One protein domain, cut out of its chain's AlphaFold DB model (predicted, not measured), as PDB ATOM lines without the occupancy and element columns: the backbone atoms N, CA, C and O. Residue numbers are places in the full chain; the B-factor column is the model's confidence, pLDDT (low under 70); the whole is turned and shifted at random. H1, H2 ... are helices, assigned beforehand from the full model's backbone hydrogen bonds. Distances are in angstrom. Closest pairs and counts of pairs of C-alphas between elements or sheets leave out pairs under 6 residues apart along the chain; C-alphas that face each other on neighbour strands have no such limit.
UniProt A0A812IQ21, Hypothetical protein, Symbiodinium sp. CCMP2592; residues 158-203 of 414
ATOM      1  N   PRO A 158      -4.935 -44.142 -10.620       89.19
ATOM      2  CA  PRO A 158      -5.354 -44.667 -11.910       89.19
ATOM      3  C   PRO A 158      -5.592 -43.529 -12.902       89.19
ATOM      4  O   PRO A 158      -6.170 -42.503 -12.554       89.19
ATOM      5  N   GLU A 159      -5.174 -43.748 -14.150       91.62
ATOM      6  CA  GLU A 159      -5.326 -42.804 -15.270       91.62
ATOM      7  C   GLU A 159      -4.554 -41.484 -15.124       91.62
ATOM      8  O   GLU A 159      -4.641 -40.633 -16.013       91.62
ATOM      9  N   TRP A 160      -3.755 -41.319 -14.065       94.19
ATOM     10  CA  TRP A 160      -2.927 -40.133 -13.912       94.19
ATOM     11  C   TRP A 160      -1.891 -40.046 -15.039       94.19
ATOM     12  O   TRP A 160      -1.208 -41.018 -15.380       94.19
ATOM     13  N   LYS A 161      -1.801 -38.856 -15.635       96.31
ATOM     14  CA  LYS A 161      -0.818 -38.499 -16.656       96.31
ATOM     15  C   LYS A 161      -0.389 -37.064 -16.448       96.31
ATOM     16  O   LYS A 161      -1.224 -36.224 -16.128       96.31
ATOM     17  N   ASP A 162       0.881 -36.772 -16.686       95.56
ATOM     18  CA  ASP A 162       1.376 -35.399 -16.660       95.56
ATOM     19  C   ASP A 162       0.928 -34.592 -17.900       95.56
ATOM     20  O   ASP A 162       0.285 -35.100 -18.825       95.56
ATOM     21  N   ALA A 163       1.330 -33.318 -17.967       95.62
ATOM     22  CA  ALA A 163       1.026 -32.432 -19.095       95.62
ATOM     23  C   ALA A 163       1.559 -32.923 -20.459       95.62
ATOM     24  O   ALA A 163       1.126 -32.434 -21.501       95.62
ATOM     25  N   LYS A 164       2.520 -33.854 -20.464       95.62
ATOM     26  CA  LYS A 164       3.135 -34.449 -21.660       95.62
ATOM     27  C   LYS A 164       2.553 -35.827 -21.989       95.62
ATOM     28  O   LYS A 164       2.997 -36.446 -22.951       95.62
ATOM     29  N   GLY A 165       1.573 -36.301 -21.222       96.12
ATOM     30  CA  GLY A 165       0.980 -37.625 -21.383       96.12
ATOM     31  C   GLY A 165       1.808 -38.763 -20.783       96.12
ATOM     32  O   GLY A 165       1.503 -39.918 -21.075       96.12
ATOM     33  N   ARG A 166       2.825 -38.458 -19.965       95.38
ATOM     34  CA  ARG A 166       3.636 -39.451 -19.250       95.38
ATOM     35  C   ARG A 166       2.862 -40.011 -18.064       95.38
ATOM     36  O   ARG A 166       2.230 -39.263 -17.325       95.38
ATOM     37  N   THR A 167       2.926 -41.320 -17.907       95.69
ATOM     38  CA  THR A 167       2.323 -42.126 -16.840       95.69
ATOM     39  C   THR A 167       3.331 -42.387 -15.721       95.69
ATOM     40  O   THR A 167       4.508 -42.079 -15.876       95.69
ATOM     41  N   CYS A 168       2.912 -43.001 -14.613       93.06
ATOM     42  CA  CYS A 168       3.826 -43.347 -13.519       93.06
ATOM     43  C   CYS A 168       4.961 -44.304 -13.921       93.06
ATOM     44  O   CYS A 168       6.066 -44.162 -13.405       93.06
ATOM     45  N   ALA A 169       4.750 -45.163 -14.923       93.06
ATOM     46  CA  ALA A 169       5.806 -46.012 -15.483       93.06
ATOM     47  C   ALA A 169       6.961 -45.191 -16.093       93.06
ATOM     48  O   ALA A 169       8.127 -45.557 -15.985       93.06
ATOM     49  N   ASP A 170       6.661 -44.026 -16.679       93.75
ATOM     50  CA  ASP A 170       7.681 -43.128 -17.240       93.75
ATOM     51  C   ASP A 170       8.512 -42.418 -16.153       93.75
ATOM     52  O   ASP A 170       9.518 -41.770 -16.456       93.75
ATOM     53  N   TYR A 171       8.078 -42.501 -14.891       90.62
ATOM     54  CA  TYR A 171       8.733 -41.893 -13.736       90.62
ATOM     55  C   TYR A 171       9.559 -42.881 -12.903       90.62
ATOM     56  O   TYR A 171      10.309 -42.420 -12.044       90.62
ATOM     57  N   GLU A 172       9.521 -44.187 -13.188       87.88
ATOM     58  CA  GLU A 172      10.298 -45.203 -12.454       87.88
ATOM     59  C   GLU A 172      11.798 -44.866 -12.438       87.88
ATOM     60  O   GLU A 172      12.393 -44.707 -11.377       87.88
ATOM     61  N   SER A 173      12.392 -44.582 -13.603       86.69
ATOM     62  CA  SER A 173      13.817 -44.216 -13.696       86.69
ATOM     63  C   SER A 173      14.158 -42.838 -13.114       86.69
ATOM     64  O   SER A 173      15.326 -42.485 -12.982       86.69
ATOM     65  N   ILE A 174      13.148 -41.992 -12.887       87.88
ATOM     66  CA  ILE A 174      13.335 -40.625 -12.381       87.88
ATOM     67  C   ILE A 174      13.320 -40.628 -10.852       87.88
ATOM     68  O   ILE A 174      13.999 -39.813 -10.235       87.88
ATOM     69  N   CYS A 175      12.544 -41.535 -10.266       83.25
ATOM     70  CA  CYS A 175      12.258 -41.578  -8.843       83.25
ATOM     71  C   CYS A 175      12.987 -42.704  -8.096       83.25
ATOM     72  O   CYS A 175      12.664 -42.941  -6.935       83.25
ATOM     73  N   ASP A 176      13.970 -43.367  -8.721       72.81
ATOM     74  CA  ASP A 176      14.808 -44.428  -8.135       72.81
ATOM     75  C   ASP A 176      15.439 -43.992  -6.791       72.81
ATOM     76  O   ASP A 176      16.546 -43.455  -6.717       72.81
ATOM     77  N   GLY A 177      14.701 -44.204  -5.700       60.19
ATOM     78  CA  GLY A 177      15.105 -43.868  -4.337       60.19
ATOM     79  C   GLY A 177      15.056 -42.380  -3.973       60.19
ATOM     80  O   GLY A 177      15.683 -41.999  -2.982       60.19
ATOM     81  N   GLY A 178      14.344 -41.528  -4.721       65.00
ATOM     82  CA  GLY A 178      14.385 -40.084  -4.476       65.00
ATOM     83  C   GLY A 178      13.233 -39.259  -5.039       65.00
ATOM     84  O   GLY A 178      12.426 -39.708  -5.849       65.00
ATOM     85  N   TRP A 179      13.180 -38.004  -4.585       71.50
ATOM     86  CA  TRP A 179      12.240 -37.011  -5.095       71.50
ATOM     87  C   TRP A 179      12.641 -36.601  -6.518       71.50
ATOM     88  O   TRP A 179      13.813 -36.281  -6.735       71.50
ATOM     89  N   PRO A 180      11.701 -36.577  -7.480       75.31
ATOM     90  CA  PRO A 180      11.997 -36.127  -8.834       75.31
ATOM     91  C   PRO A 180      12.541 -34.692  -8.826       75.31
ATOM     92  O   PRO A 180      12.129 -33.867  -8.008       75.31
ATOM     93  N   ASP A 181      13.443 -34.380  -9.768       82.94
ATOM     94  CA  ASP A 181      13.933 -33.009  -9.969       82.94
ATOM     95  C   ASP A 181      12.752 -32.026  -9.999       82.94
ATOM     96  O   ASP A 181      11.743 -32.295 -10.657       82.94
ATOM     97  N   LEU A 182      12.895 -30.853  -9.371       82.62
ATOM     98  CA  LEU A 182      11.833 -29.832  -9.302       82.62
ATOM     99  C   LEU A 182      11.245 -29.471 -10.679       82.62
ATOM    100  O   LEU A 182      10.076 -29.106 -10.790       82.62
ATOM    101  N   GLU A 183      12.034 -29.581 -11.752       86.88
ATOM    102  CA  GLU A 183      11.551 -29.346 -13.115       86.88
ATOM    103  C   GLU A 183      10.634 -30.451 -13.654       86.88
ATOM    104  O   GLU A 183       9.776 -30.181 -14.501       86.88
ATOM    105  N   LYS A 184      10.833 -31.689 -13.194       84.44
ATOM    106  CA  LYS A 184      10.067 -32.877 -13.580       84.44
ATOM    107  C   LYS A 184       8.863 -33.094 -12.664       84.44
ATOM    108  O   LYS A 184       7.890 -33.684 -13.130       84.44
ATOM    109  N   ASP A 185       8.901 -32.560 -11.441       88.56
ATOM    110  CA  ASP A 185       7.835 -32.621 -10.431       88.56
ATOM    111  C   ASP A 185       6.796 -31.487 -10.542       88.56
ATOM    112  O   ASP A 185       6.327 -30.911  -9.557       88.56
ATOM    113  N   LYS A 186       6.450 -31.101 -11.773       91.50
ATOM    114  CA  LYS A 186       5.466 -30.039 -12.001       91.50
ATOM    115  C   LYS A 186       4.056 -30.574 -11.792       91.50
ATOM    116  O   LYS A 186       3.681 -31.587 -12.377       91.50
ATOM    117  N   ALA A 187       3.267 -29.843 -11.008       92.62
ATOM    118  CA  ALA A 187       1.864 -30.162 -10.795       92.62
ATOM    119  C   ALA A 187       1.079 -30.087 -12.114       92.62
ATOM    120  O   ALA A 187       1.193 -29.118 -12.869       92.62
ATOM    121  N   PHE A 188       0.245 -31.091 -12.363       92.56
ATOM    122  CA  PHE A 188      -0.706 -31.127 -13.463       92.56
ATOM    123  C   PHE A 188      -2.049 -31.637 -12.939       92.56
ATOM    124  O   PHE A 188      -2.100 -32.605 -12.189       92.56
ATOM    125  N   GLN A 189      -3.138 -30.937 -13.275       90.50
ATOM    126  CA  GLN A 189      -4.477 -31.208 -12.721       90.50
ATOM    127  C   GLN A 189      -4.516 -31.235 -11.179       90.50
ATOM    128  O   GLN A 189      -5.307 -31.952 -10.575       90.50
ATOM    129  N   GLY A 190      -3.661 -30.429 -10.540       90.25
ATOM    130  CA  GLY A 190      -3.596 -30.313  -9.081       90.25
ATOM    131  C   GLY A 190      -2.771 -31.391  -8.379       90.25
ATOM    132  O   GLY A 190      -2.697 -31.348  -7.159       90.25
ATOM    133  N   LEU A 191      -2.135 -32.307  -9.117       91.94
ATOM    134  CA  LEU A 191      -1.283 -33.353  -8.552       91.94
ATOM    135  C   LEU A 191       0.098 -33.355  -9.196       91.94
ATOM    136  O   LEU A 191       0.242 -33.185 -10.410       91.94
ATOM    137  N   ARG A 192       1.123 -33.560  -8.379       93.56
ATOM    138  CA  ARG A 192       2.498 -33.764  -8.834       93.56
ATOM    139  C   ARG A 192       2.783 -35.247  -9.078       93.56
ATOM    140  O   ARG A 192       2.137 -36.094  -8.464       93.56
ATOM    141  N   PRO A 193       3.774 -35.588  -9.917       91.62
ATOM    142  CA  PRO A 193       4.260 -36.961 -10.030       91.62
ATOM    143  C   PRO A 193       4.666 -37.562  -8.678       91.62
ATOM    144  O   PRO A 193       4.326 -38.707  -8.397       91.62
ATOM    145  N   SER A 194       5.312 -36.772  -7.811       89.06
ATOM    146  CA  SER A 194       5.659 -37.174  -6.442       89.06
ATOM    147  C   SER A 194       4.459 -37.495  -5.549       89.06
ATOM    148  O   SER A 194       4.605 -38.219  -4.574       89.06
ATOM    149  N   GLU A 195       3.270 -36.994  -5.884       88.69
ATOM    150  CA  GLU A 195       2.028 -37.228  -5.139       88.69
ATOM    151  C   GLU A 195       1.179 -38.330  -5.781       88.69
ATOM    152  O   GLU A 195       0.463 -39.042  -5.084       88.69
ATOM    153  N   ALA A 196       1.246 -38.489  -7.103       90.56
ATOM    154  CA  ALA A 196       0.412 -39.426  -7.850       90.56
ATOM    155  C   ALA A 196       1.044 -40.812  -8.035       90.56
ATOM    156  O   ALA A 196       0.307 -41.792  -8.152       90.56
ATOM    157  N   CYS A 197       2.378 -40.892  -8.073       91.12
ATOM    158  CA  CYS A 197       3.101 -42.107  -8.430       91.12
ATOM    159  C   CYS A 197       3.825 -42.720  -7.235       91.12
ATOM    160  O   CYS A 197       4.613 -42.068  -6.545       91.12
ATOM    161  N   CYS A 198       3.618 -44.015  -7.050       89.69
ATOM    162  CA  CYS A 198       4.169 -44.806  -5.965       89.69
ATOM    163  C   CYS A 198       5.686 -44.869  -5.990       89.69
ATOM    164  O   CYS A 198       6.326 -44.716  -4.949       89.69
ATOM    165  N   THR A 199       6.271 -45.013  -7.180       87.00
ATOM    166  CA  THR A 199       7.730 -45.023  -7.348       87.00
ATOM    167  C   THR A 199       8.398 -43.750  -6.821       87.00
ATOM    168  O   THR A 199       9.573 -43.787  -6.481       87.00
ATOM    169  N   CYS A 200       7.657 -42.642  -6.720       83.81
ATOM    170  CA  CYS A 200       8.130 -41.362  -6.197       83.81
ATOM    171  C   CYS A 200       7.738 -41.121  -4.728       83.81
ATOM    172  O   CYS A 200       7.987 -40.041  -4.200       83.81
ATOM    173  N   GLY A 201       7.119 -42.104  -4.070       79.56
ATOM    174  CA  GLY A 201       6.616 -42.008  -2.698       79.56
ATOM    175  C   GLY A 201       5.175 -41.499  -2.566       79.56
ATOM    176  O   GLY A 201       4.677 -41.427  -1.440       79.56
ATOM    177  N   GLY A 202       4.518 -41.174  -3.683       85.62
ATOM    178  CA  GLY A 202       3.118 -40.759  -3.751       85.62
ATOM    179  C   GLY A 202       2.161 -41.939  -3.876       85.62
ATOM    180  O   GLY A 202       2.385 -42.991  -3.287       85.62
ATOM    181  N   GLY A 203       1.104 -41.758  -4.667       86.50
ATOM    182  CA  GLY A 203       0.102 -42.778  -4.957       86.50
ATOM    183  C   GLY A 203      -0.971 -42.923  -3.881       86.50
ATOM    184  O   GLY A 203      -1.006 -42.223  -2.866       86.50
TER     185      GLY A 203
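This is residues 158 to 203 of the 414 residues of the protein "Hypothetical protein" of Symbiodinium sp. CCMP2592 (UniProt A0A812IQ21). There is little regular structure here: a small, rounded body made mostly of loops, with two short helices, H1 and H2. The printed part enters through a loop to H1, swings out in a wide loop of residues 172 to 192 and returns to H2, after which residues 197 to 203 fold back beside H2. The printed part has 46 residues, of which the named elements, H1 then H2, hold only 8; the class is all helix, with no named strand. It is compact, with a radius of gyration of the C-alphas of 9.0 A and spans of 24 by 21 by 15 A.

H1, residues 168 to 171, and H2, residues 193 to 196, only just touch, with 3 pairs of C-alphas within 8 A. Their closest C-alphas, those of Cys 168 and Pro 193, are 7.3 A apart. Both helices are too short for an O i to N i+4 pair; in each, the 1 pair of O i and N i+3 is within hydrogen-bond range.

H1 begins at C-alpha 168 (3.826, -43.347, -13.519), and H2 ends at C-alpha 196 (0.412, -39.426, -7.850). Each measures 5.1 A from first to last C-alpha.

The two C-alphas farthest apart, those of Gly 177 and Gln 189, are 24.8 A apart. The link from H1 to H2 is long, 21 residues. The printed part has no cut. Its mean pLDDT is 87.8; residues 177 to 178 are under 70.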